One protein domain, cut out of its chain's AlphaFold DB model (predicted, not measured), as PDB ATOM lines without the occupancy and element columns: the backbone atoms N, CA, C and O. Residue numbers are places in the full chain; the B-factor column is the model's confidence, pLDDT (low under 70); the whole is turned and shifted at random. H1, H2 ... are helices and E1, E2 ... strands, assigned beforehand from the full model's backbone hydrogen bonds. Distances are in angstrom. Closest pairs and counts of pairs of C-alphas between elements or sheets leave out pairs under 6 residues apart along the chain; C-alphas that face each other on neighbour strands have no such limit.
ATOM      1  N   ALA A 536     -18.159 -12.312  32.165       88.88
ATOM      2  CA  ALA A 536     -16.963 -13.134  32.342       88.88
ATOM      3  C   ALA A 536     -16.851 -13.656  33.784       88.88
ATOM      4  O   ALA A 536     -16.815 -12.864  34.726       88.88
ATOM      5  N   VAL A 537     -16.738 -14.974  33.938       89.19
ATOM      6  CA  VAL A 537     -16.572 -15.669  35.227       89.19
ATOM      7  C   VAL A 537     -15.234 -16.395  35.237       89.19
ATOM      8  O   VAL A 537     -14.804 -16.905  34.205       89.19
ATOM      9  N   TYR A 538     -14.573 -16.449  36.395       89.19
ATOM     10  CA  TYR A 538     -13.240 -17.028  36.542       89.19
ATOM     11  C   TYR A 538     -13.280 -18.386  37.247       89.19
ATOM     12  O   TYR A 538     -14.068 -18.608  38.165       89.19
ATOM     13  N   ALA A 539     -12.390 -19.285  36.842       84.31
ATOM     14  CA  ALA A 539     -12.245 -20.627  37.403       84.31
ATOM     15  C   ALA A 539     -10.973 -20.786  38.261       84.31
ATOM     16  O   ALA A 539     -10.697 -21.868  38.775       84.31
ATOM     17  N   GLN A 540     -10.192 -19.711  38.431       79.12
ATOM     18  CA  GLN A 540      -8.957 -19.695  39.218       79.12
ATOM     19  C   GLN A 540      -8.762 -18.352  39.937       79.12
ATOM     20  O   GLN A 540      -9.080 -17.285  39.405       79.12
ATOM     21  N   VAL A 541      -8.192 -18.407  41.144       73.06
ATOM     22  CA  VAL A 541      -7.781 -17.232  41.928       73.06
ATOM     23  C   VAL A 541      -6.774 -16.388  41.138       73.06
ATOM     24  O   VAL A 541      -5.808 -16.914  40.594       73.06
ATOM     25  N   GLY A 542      -6.968 -15.067  41.099       65.06
ATOM     26  CA  GLY A 542      -5.996 -14.130  40.516       65.06
ATOM     27  C   GLY A 542      -6.027 -13.984  38.988       65.06
ATOM     28  O   GLY A 542      -5.285 -13.163  38.458       65.06
ATOM     29  N   ALA A 543      -6.908 -14.696  38.276       60.03
ATOM     30  CA  ALA A 543      -7.086 -14.529  36.827       60.03
ATOM     31  C   ALA A 543      -7.762 -13.189  36.429       60.03
ATOM     32  O   ALA A 543      -7.734 -12.792  35.262       60.03
ATOM     33  N   GLY A 544      -8.348 -12.465  37.392       58.81
ATOM     34  CA  GLY A 544      -8.879 -11.108  37.227       58.81
ATOM     35  C   GLY A 544      -7.882 -10.016  37.646       58.81
ATOM     36  O   GLY A 544      -7.106 -10.191  38.579       58.81
ATOM     37  N   LYS A 545      -7.945  -8.840  37.001       56.19
ATOM     38  CA  LYS A 545      -7.036  -7.693  37.244       56.19
ATOM     39  C   LYS A 545      -7.207  -6.987  38.606       56.19
ATOM     40  O   LYS A 545      -6.524  -5.999  38.864       56.19
ATOM     41  N   SER A 546      -8.111  -7.447  39.467       57.75
ATOM     42  CA  SER A 546      -8.452  -6.817  40.748       57.75
ATOM     43  C   SER A 546      -8.578  -7.849  41.872       57.75
ATOM     44  O   SER A 546      -9.044  -8.971  41.675       57.75
ATOM     45  N   ARG A 547      -8.159  -7.470  43.088       57.31
ATOM     46  CA  ARG A 547      -8.336  -8.303  44.288       57.31
ATOM     47  C   ARG A 547      -9.825  -8.372  44.649       57.31
ATOM     48  O   ARG A 547     -10.475  -7.336  44.725       57.31
ATOM     49  N   GLY A 548     -10.338  -9.578  44.903       66.00
ATOM     50  CA  GLY A 548     -11.736  -9.810  45.303       66.00
ATOM     51  C   GLY A 548     -12.705 -10.191  44.174       66.00
ATOM     52  O   GLY A 548     -13.902 -10.302  44.433       66.00
ATOM     53  N   VAL A 549     -12.213 -10.409  42.947       81.25
ATOM     54  CA  VAL A 549     -13.001 -10.995  41.846       81.25
ATOM     55  C   VAL A 549     -13.441 -12.422  42.198       81.25
ATOM     56  O   VAL A 549     -12.682 -13.182  42.797       81.25
ATOM     57  N   MET A 550     -14.671 -12.766  41.815       90.38
ATOM     58  CA  MET A 550     -15.296 -14.067  42.073       90.38
ATOM     59  C   MET A 550     -14.616 -15.180  41.271       90.38
ATOM     60  O   MET A 550     -14.355 -14.996  40.078       90.38
ATOM     61  N   TYR A 551     -14.374 -16.333  41.898       90.25
ATOM     62  CA  TYR A 551     -13.826 -17.512  41.225       90.25
ATOM     63  C   TYR A 551     -14.506 -18.805  41.696       90.25
ATOM     64  O   TYR A 551     -14.915 -18.910  42.851       90.25
ATOM     65  N   PHE A 552     -14.598 -19.791  40.801       87.88
ATOM     66  CA  PHE A 552     -15.297 -21.058  41.040       87.88
ATOM     67  C   PHE A 552     -14.500 -22.228  40.438       87.88
ATOM     68  O   PHE A 552     -14.601 -22.480  39.232       87.88
ATOM     69  N   PRO A 553     -13.674 -22.946  41.226       81.12
ATOM     70  CA  PRO A 553     -12.801 -23.992  40.694       81.12
ATOM     71  C   PRO A 553     -13.529 -25.134  39.976       81.12
ATOM     72  O   PRO A 553     -12.941 -25.739  39.077       81.12
ATOM     73  N   PHE A 554     -14.808 -25.386  40.293       77.81
ATOM     74  CA  PHE A 554     -15.603 -26.428  39.631       77.81
ATOM     75  C   PHE A 554     -15.778 -26.207  38.124       77.81
ATOM     76  O   PHE A 554     -15.982 -27.170  37.393       77.81
ATOM     77  N   ILE A 555     -15.669 -24.967  37.628       80.06
ATOM     78  CA  ILE A 555     -15.854 -24.659  36.200       80.06
ATOM     79  C   ILE A 555     -14.760 -25.328  35.344       80.06
ATOM     80  O   ILE A 555     -15.009 -25.657  34.188       80.06
ATOM     81  N   ASN A 556     -13.582 -25.623  35.911       73.88
ATOM     82  CA  ASN A 556     -12.533 -26.397  35.226       73.88
ATOM     83  C   ASN A 556     -12.901 -27.882  35.020       73.88
ATOM     84  O   ASN A 556     -12.226 -28.569  34.260       73.88
ATOM     85  N   LEU A 557     -13.929 -28.379  35.718       71.50
ATOM     86  CA  LEU A 557     -14.406 -29.765  35.659       71.50
ATOM     87  C   LEU A 557     -15.622 -29.930  34.730       71.50
ATOM     88  O   LEU A 557     -16.073 -31.051  34.507       71.50
ATOM     89  N   LEU A 558     -16.173 -28.827  34.209       62.31
ATOM     90  CA  LEU A 558     -17.333 -28.847  33.322       62.31
ATOM     91  C   LEU A 558     -16.901 -29.005  31.852       62.31
ATOM     92  O   LEU A 558     -15.971 -28.318  31.415       62.31
ATOM     93  N   PRO A 559     -17.578 -29.857  31.058       52.88
ATOM     94  CA  PRO A 559     -17.377 -29.887  29.614       52.88
ATOM     95  C   PRO A 559     -17.859 -28.569  28.992       52.88
ATOM     96  O   PRO A 559     -18.857 -27.998  29.422       52.88
ATOM     97  N   CYS A 560     -17.169 -28.095  27.952       63.41
ATOM     98  CA  CYS A 560     -17.616 -26.926  27.198       63.41
ATOM     99  C   CYS A 560     -18.872 -27.279  26.379       63.41
ATOM    100  O   CYS A 560     -18.800 -28.221  25.585       63.41
ATOM    101  N   PRO A 561     -19.991 -26.541  26.511       58.19
ATOM    102  CA  PRO A 561     -21.157 -26.730  25.651       58.19
ATOM    103  C   PRO A 561     -20.847 -26.437  24.169       58.19
ATOM    104  O   PRO A 561     -19.917 -25.671  23.881       58.19
ATOM    105  N   PRO A 562     -21.636 -26.978  23.219       50.56
ATOM    106  CA  PRO A 562     -21.612 -26.515  21.832       50.56
ATOM    107  C   PRO A 562     -21.943 -25.015  21.760       50.56
ATOM    108  O   PRO A 562     -22.626 -24.479  22.630       50.56
ATOM    109  N   ASN A 563     -21.416 -24.330  20.743       62.34
ATOM    110  CA  ASN A 563     -21.534 -22.879  20.511       62.34
ATOM    111  C   ASN A 563     -21.023 -21.962  21.655       62.34
ATOM    112  O   ASN A 563     -21.033 -20.739  21.509       62.34
ATOM    113  N   ALA A 564     -20.526 -22.503  22.773       69.69
ATOM    114  CA  ALA A 564     -19.984 -21.726  23.886       69.69
ATOM    115  C   ALA A 564     -18.493 -21.405  23.700       69.69
ATOM    116  O   ALA A 564     -17.719 -22.199  23.159       69.69
ATOM    117  N   GLN A 565     -18.047 -20.252  24.207       71.31
ATOM    118  CA  GLN A 565     -16.621 -19.927  24.228       71.31
ATOM    119  C   GLN A 565     -15.891 -20.742  25.303       71.31
ATOM    120  O   GLN A 565     -16.026 -20.486  26.503       71.31
ATOM    121  N   GLY A 566     -15.064 -21.687  24.852       64.56
ATOM    122  CA  GLY A 566     -14.190 -22.481  25.711       64.56
ATOM    123  C   GLY A 566     -13.231 -21.641  26.566       64.56
ATOM    124  O   GLY A 566     -12.845 -20.527  26.204       64.56
ATOM    125  N   MET A 567     -12.834 -22.212  27.706       72.69
ATOM    126  CA  MET A 567     -11.978 -21.612  28.738       72.69
ATOM    127  C   MET A 567     -10.727 -20.918  28.159       72.69
ATOM    128  O   MET A 567      -9.815 -21.577  27.658       72.69
ATOM    129  N   ARG A 568     -10.633 -19.584  28.279       71.88
ATOM    130  CA  ARG A 568      -9.493 -18.783  27.775       71.88
ATOM    131  C   ARG A 568      -8.877 -17.924  28.876       71.88
ATOM    132  O   ARG A 568      -9.381 -16.840  29.164       71.88
ATOM    133  N   ASN A 569      -7.741 -18.367  29.418       69.56
ATOM    134  CA  ASN A 569      -7.006 -17.750  30.537       69.56
ATOM    135  C   ASN A 569      -7.752 -17.863  31.885       69.56
ATOM    136  O   ASN A 569      -7.887 -16.878  32.606       69.56
ATOM    137  N   GLY A 570      -8.287 -19.048  32.206       75.00
ATOM    138  CA  GLY A 570      -8.984 -19.288  33.479       75.00
ATOM    139  C   GLY A 570     -10.303 -18.521  33.633       75.00
ATOM    140  O   GLY A 570     -10.746 -18.290  34.757       75.00
ATOM    141  N   ARG A 571     -10.918 -18.106  32.517       83.56
ATOM    142  CA  ARG A 571     -12.239 -17.467  32.450       83.56
ATOM    143  C   ARG A 571     -13.113 -18.087  31.361       83.56
ATOM    144  O   ARG A 571     -12.608 -18.514  30.318       83.56
ATOM    145  N   VAL A 572     -14.418 -18.046  31.601       84.56
ATOM    146  CA  VAL A 572     -15.502 -18.453  30.696       84.56
ATOM    147  C   VAL A 572     -16.516 -17.318  30.550       84.56
ATOM    148  O   VAL A 572     -16.479 -16.344  31.311       84.56
ATOM    149  N   ARG A 573     -17.434 -17.435  29.587       88.12
ATOM    150  CA  ARG A 573     -18.546 -16.494  29.385       88.12
ATOM    151  C   ARG A 573     -19.879 -17.177  29.686       88.12
ATOM    152  O   ARG A 573     -20.104 -18.316  29.282       88.12
ATOM    153  N   CYS A 574     -20.742 -16.504  30.441       87.56
ATOM    154  CA  CYS A 574     -22.044 -17.033  30.847       87.56
ATOM    155  C   CYS A 574     -23.160 -15.987  30.733       87.56
ATOM    156  O   CYS A 574     -22.907 -14.779  30.708       87.56
ATOM    157  N   CYS A 575     -24.404 -16.460  30.652       88.19
ATOM    158  CA  CYS A 575     -25.586 -15.610  30.585       88.19
ATOM    159  C   CYS A 575     -25.793 -14.821  31.888       88.19
ATOM    160  O   CYS A 575     -25.297 -15.193  32.956       88.19
ATOM    161  N   HIS A 576     -26.583 -13.747  31.812       88.56
ATOM    162  CA  HIS A 576     -26.901 -12.912  32.970       88.56
ATOM    163  C   HIS A 576     -27.482 -13.721  34.146       88.56
ATOM    164  O   HIS A 576     -27.050 -13.517  35.278       88.56
ATOM    165  N   HIS A 577     -28.388 -14.667  33.874       85.44
ATOM    166  CA  HIS A 577     -29.036 -15.510  34.886       85.44
ATOM    167  C   HIS A 577     -28.024 -16.383  35.653       85.44
ATOM    168  O   HIS A 577     -27.939 -16.305  36.878       85.44
ATOM    169  N   CYS A 578     -27.170 -17.124  34.934       87.00
ATOM    170  CA  CYS A 578     -26.097 -17.920  35.540       87.00
ATOM    171  C   CYS A 578     -25.106 -17.053  36.331       87.00
ATOM    172  O   CYS A 578     -24.604 -17.486  37.366       87.00
ATOM    173  N   HIS A 579     -24.827 -15.829  35.873       91.81
ATOM    174  CA  HIS A 579     -23.964 -14.907  36.606       91.81
ATOM    175  C   HIS A 579     -24.593 -14.437  37.928       91.81
ATOM    176  O   HIS A 579     -23.889 -14.412  38.931       91.81
ATOM    177  N   CYS A 580     -25.894 -14.123  37.966       91.81
ATOM    178  CA  CYS A 580     -26.577 -13.746  39.212       91.81
ATOM    179  C   CYS A 580     -26.529 -14.874  40.252       91.81
ATOM    180  O   CYS A 580     -26.162 -14.641  41.401       91.81
ATOM    181  N   ILE A 581     -26.795 -16.114  39.827       88.94
ATOM    182  CA  ILE A 581     -26.697 -17.301  40.692       88.94
ATOM    183  C   ILE A 581     -25.285 -17.429  41.289       88.94
ATOM    184  O   ILE A 581     -25.128 -17.729  42.473       88.94
ATOM    185  N   LEU A 582     -24.246 -17.162  40.495       91.50
ATOM    186  CA  LEU A 582     -22.860 -17.145  40.965       91.50
ATOM    187  C   LEU A 582     -22.556 -15.960  41.898       91.50
ATOM    188  O   LEU A 582     -21.825 -16.143  42.871       91.50
ATOM    189  N   GLU A 583     -23.130 -14.777  41.666       93.56
ATOM    190  CA  GLU A 583     -23.032 -13.631  42.583       93.56
ATOM    191  C   GLU A 583     -23.617 -13.973  43.966       93.56
ATOM    192  O   GLU A 583     -22.983 -13.672  44.984       93.56
ATOM    193  N   ASP A 584     -24.740 -14.694  44.019       93.12
ATOM    194  CA  ASP A 584     -25.348 -15.179  45.265       93.12
ATOM    195  C   ASP A 584     -24.525 -16.276  45.953       93.12
ATOM    196  O   ASP A 584     -24.349 -16.248  47.176       93.12
ATOM    197  N   ILE A 585     -23.957 -17.218  45.193       88.69
ATOM    198  CA  ILE A 585     -23.039 -18.241  45.724       88.69
ATOM    199  C   ILE A 585     -21.792 -17.580  46.315       88.69
ATOM    200  O   ILE A 585     -21.388 -17.902  47.434       88.69
ATOM    201  N   TRP A 586     -21.215 -16.601  45.618       92.88
ATOM    202  CA  TRP A 586     -20.066 -15.837  46.096       92.88
ATOM    203  C   TRP A 586     -20.404 -14.969  47.315       92.88
ATOM    204  O   TRP A 586     -19.582 -14.788  48.218       92.88
ATOM    205  N   ALA A 587     -21.624 -14.433  47.384       92.62
ATOM    206  CA  ALA A 587     -22.120 -13.717  48.553       92.62
ATOM    207  C   ALA A 587     -22.430 -14.657  49.737       92.62
ATOM    208  O   ALA A 587     -22.343 -14.223  50.885       92.62
ATOM    209  N   ALA A 588     -22.765 -15.927  49.504       90.50
ATOM    210  CA  ALA A 588     -22.882 -16.943  50.552       90.50
ATOM    211  C   ALA A 588     -21.498 -17.401  51.052       90.50
ATOM    212  O   ALA A 588     -21.258 -17.432  52.263       90.50
ATOM    213  N   TYR A 589     -20.556 -17.662  50.139       92.38
ATOM    214  CA  TYR A 589     -19.165 -17.996  50.458       92.38
ATOM    215  C   TYR A 589     -18.500 -16.900  51.299       92.38
ATOM    216  O   TYR A 589     -18.003 -17.176  52.385       92.38
ATOM    217  N   ARG A 590     -18.603 -15.624  50.899       91.56
ATOM    218  CA  ARG A 590     -18.049 -14.494  51.677       91.56
ATOM    219  C   ARG A 590     -18.690 -14.271  53.057       91.56
ATOM    220  O   ARG A 590     -18.171 -13.457  53.816       91.56
ATOM    221  N   ARG A 591     -19.798 -14.947  53.384       91.19
ATOM    222  CA  ARG A 591     -20.443 -14.908  54.713       91.19
ATOM    223  C   ARG A 591     -20.141 -16.139  55.574       91.19
ATOM    224  O   ARG A 591     -20.144 -16.015  56.791       91.19
ATOM    225  N   SER A 592     -19.912 -17.301  54.960       91.50
ATOM    226  CA  SER A 592     -19.745 -18.594  55.652       91.50
ATOM    227  C   SER A 592     -18.322 -19.158  55.614       91.50
ATOM    228  O   SER A 592     -17.985 -19.996  56.441       91.50
ATOM    229  N   LEU A 593     -17.508 -18.727  54.646       88.81
ATOM    230  CA  LEU A 593     -16.179 -19.252  54.308       88.81
ATOM    231  C   LEU A 593     -16.131 -20.762  53.971       88.81
ATOM    232  O   LEU A 593     -15.044 -21.313  53.833       88.81
ATOM    233  N   SER A 594     -17.280 -21.424  53.767       87.19
ATOM    234  CA  SER A 594     -17.354 -22.821  53.305       87.19
ATOM    235  C   SER A 594     -16.944 -22.920  51.834       87.19
ATOM    236  O   SER A 594     -17.647 -22.433  50.946       87.19
ATOM    237  N   GLU A 595     -15.796 -23.550  51.571       86.62
ATOM    238  CA  GLU A 595     -15.245 -23.676  50.216       86.62
ATOM    239  C   GLU A 595     -16.132 -24.524  49.289       86.62
ATOM    240  O   GLU A 595     -16.182 -24.245  48.093       86.62
ATOM    241  N   ASP A 596     -16.919 -25.461  49.832       78.88
ATOM    242  CA  ASP A 596     -17.879 -26.308  49.097       78.88
ATOM    243  C   ASP A 596     -18.884 -25.503  48.256       78.88
ATOM    244  O   ASP A 596     -19.405 -25.978  47.241       78.88
ATOM    245  N   LEU A 597     -19.157 -24.256  48.650       81.06
ATOM    246  CA  LEU A 597     -20.006 -23.346  47.884       81.06
ATOM    247  C   LEU A 597     -19.386 -22.967  46.534       81.06
ATOM    248  O   LEU A 597     -20.126 -22.791  45.572       81.06
ATOM    249  N   ILE A 598     -18.056 -22.862  46.448       82.75
ATOM    250  CA  ILE A 598     -17.331 -22.448  45.236       82.75
ATOM    251  C   ILE A 598     -16.587 -23.598  44.542       82.75
ATOM    252  O   ILE A 598     -16.290 -23.484  43.353       82.75
ATOM    253  N   THR A 599     -16.306 -24.705  45.239       75.75
ATOM    254  CA  THR A 599     -15.627 -25.896  44.690       75.75
ATOM    255  C   THR A 599     -16.580 -26.991  44.201       75.75
ATOM    256  O   THR A 599     -16.143 -27.840  43.426       75.75
ATOM    257  N   SER A 600     -17.864 -26.977  44.587       74.94
ATOM    258  CA  SER A 600     -18.849 -27.988  44.171       74.94
ATOM    259  C   SER A 600     -19.842 -27.474  43.127       74.94
ATOM    260  O   SER A 600     -20.510 -26.459  43.330       74.94
ATOM    261  N   VAL A 601     -20.018 -28.240  42.043       72.44
ATOM    262  CA  VAL A 601     -21.033 -27.992  40.998       72.44
ATOM    263  C   VAL A 601     -22.454 -27.997  41.587       72.44
ATOM    264  O   VAL A 601     -23.309 -27.215  41.171       72.44
ATOM    265  N   SER A 602     -22.713 -28.828  42.603       66.12
ATOM    266  CA  SER A 602     -24.033 -28.961  43.237       66.12
ATOM    267  C   SER A 602     -24.535 -27.647  43.844       66.12
ATOM    268  O   SER A 602     -25.728 -27.353  43.788       66.12
ATOM    269  N   SER A 603     -23.625 -26.817  44.367       73.94
ATOM    270  CA  SER A 603     -23.928 -25.496  44.941       73.94
ATOM    271  C   SER A 603     -24.473 -24.500  43.906       73.94
ATOM    272  O   SER A 603     -25.202 -23.573  44.278       73.94
ATOM    273  N   PHE A 604     -24.150 -24.711  42.625       80.62
ATOM    274  CA  PHE A 604     -24.699 -23.993  41.476       80.62
ATOM    275  C   PHE A 604     -26.015 -24.611  40.992       80.62
ATOM    276  O   PHE A 604     -27.024 -23.909  40.947       80.62
ATOM    277  N   LEU A 605     -26.037 -25.922  40.723       73.00
ATOM    278  CA  LEU A 605     -27.218 -26.611  40.184       73.00
ATOM    279  C   LEU A 605     -28.462 -26.453  41.070       73.00
ATOM    280  O   LEU A 605     -29.533 -26.139  40.559       73.00
ATOM    281  N   ILE A 606     -28.326 -26.585  42.395       73.31
ATOM    282  CA  ILE A 606     -29.453 -26.441  43.338       73.31
ATOM    283  C   ILE A 606     -30.120 -25.062  43.212       73.31
ATOM    284  O   ILE A 606     -31.343 -24.964  43.249       73.31
ATOM    285  N   ARG A 607     -29.329 -23.993  43.042       78.00
ATOM    286  CA  ARG A 607     -29.857 -22.631  42.876       78.00
ATOM    287  C   ARG A 607     -30.408 -22.395  41.473       78.00
ATOM    288  O   ARG A 607     -31.444 -21.760  41.357       78.00
ATOM    289  N   TYR A 608     -29.747 -22.934  40.449       77.75
ATOM    290  CA  TYR A 608     -30.183 -22.839  39.055       77.75
ATOM    291  C   TYR A 608     -31.557 -23.484  38.837       77.75
ATOM    292  O   TYR A 608     -32.439 -22.856  38.262       77.75
ATOM    293  N   HIS A 609     -31.784 -24.697  39.355       71.81
ATOM    294  CA  HIS A 609     -33.100 -25.340  39.265       71.81
ATOM    295  C   HIS A 609     -34.173 -24.606  40.083       71.81
ATOM    296  O   HIS A 609     -35.310 -24.515  39.634       71.81
ATOM    297  N   ALA A 610     -33.817 -24.023  41.234       76.00
ATOM    298  CA  ALA A 610     -34.732 -23.216  42.044       76.00
ATOM    299  C   ALA A 610     -35.071 -21.834  41.438       76.00
ATOM    300  O   ALA A 610     -35.922 -21.133  41.983       76.00
ATOM    301  N   SER A 611     -34.414 -21.427  40.344       75.06
ATOM    302  CA  SER A 611     -34.668 -20.167  39.635       75.06
ATOM    303  C   SER A 611     -35.245 -20.344  38.224       75.06
ATOM    304  O   SER A 611     -35.369 -19.359  37.495       75.06
TER     305      SER A 611
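AT A GLANCE: This is residues 536 to 611 of the 682 residues of an uncharacterized protein of Oryzias melastigma (UniProt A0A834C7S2). A short ribbon of two antiparallel strands, E1 and E2, leads through a tight turn into one long helix, H2, and the short helices H3 and H4 fold back and pack on H2, H3 on residues 585 to 589 and H4 on residues 578 to 585. The small helix H1 packs on H3 and is apart from H2, while two long loops, residues 539 to 552 and 558 to 570, join H1 to the two strands; the second loop lies at the opposite end of the domain from the last residue of H2. The printed part has 76 residues, with four named helices and two named strands in the order E1, H1, E2, H2, H3, H4; the sheet's order is E1 - E2, and the class is mostly helix. The whole is compact, with a radius of gyration of the C-alphas of 11.9 A and spans of 34 by 30 by 21 A.

IN THESE COORDINATES: Strand E1, residues 536 to 538, begins at C-alpha 536 at (-16.963, -13.134, 32.342) and is 6.8 A long. Strand E2, residues 571 to 574, measures 9.9 A. Helix H2, residues 576 to 592, is the longest at 24.5 A and ends at C-alpha 592 at (-19.745, -18.594, 55.652). Helix H3 has residues 596 to 599 and spans 5.0 A. Helix H4, residues 602 to 609, is 10.5 A long and ends at C-alpha 609 at (-33.100, -25.340, 39.265). Helix H1, residues 553 to 557, spans 7.8 A.

HOW THE PARTS SIT: E1 and E2 are antiparallel, with 135 degrees between their directions; N 537 and O 572 are 3.0 A apart and N 572 and O 537 2.9 A, both within hydrogen-bond range. The closest C-alphas of E1 and H2 are those of Val 537 and His 579, 7.6 A apart. H2 touches H4 with residues 578 to 585 alone, the closest C-alphas being those of Ile 581 and Arg 607, 6.6 A apart; they run opposite ways at a steep tilt of 44 degrees. H2 touches H3 with residues 585 to 589 alone, closest at the C-alphas of Tyr 589 and Leu 597, 6.0 A. H3 and H4 only just touch, and only at the corner by their link, with 3 pairs of C-alphas within 8 A, the closest those of Leu 597 and Ser 603, 5.4 A. H1 touches H3, with the C-alphas of Phe 554 and Thr 599 closest at 5.1 A. Among the pairs that are apart are H1 and H2, H1 and H4, and E2 and H4. Of the O i to N i+4 pairs, 12 of 13 in H2, 3 of 4 in H4 and 0 of 1 in H1 are within hydrogen-bond range, H1 having 2 of 2 O i to N i+3 pairs within range; H3 is too short for an O i to N i+4 pair.

THE WHOLE: The two C-alphas farthest apart, those of Asn 563 and Ser 592, are 35.4 A from each other. The printed part has no cut. The links from E1 to H1 and from H1 to E2 are long, with 14 and 13 residues; those from E2 to H2, H2 to H3 and H3 to H4 are tight. Mean pLDDT of the printed part is 78.3, and it is under 70 at residues 542 to 548, 558 to 564, 566, 569 and 602.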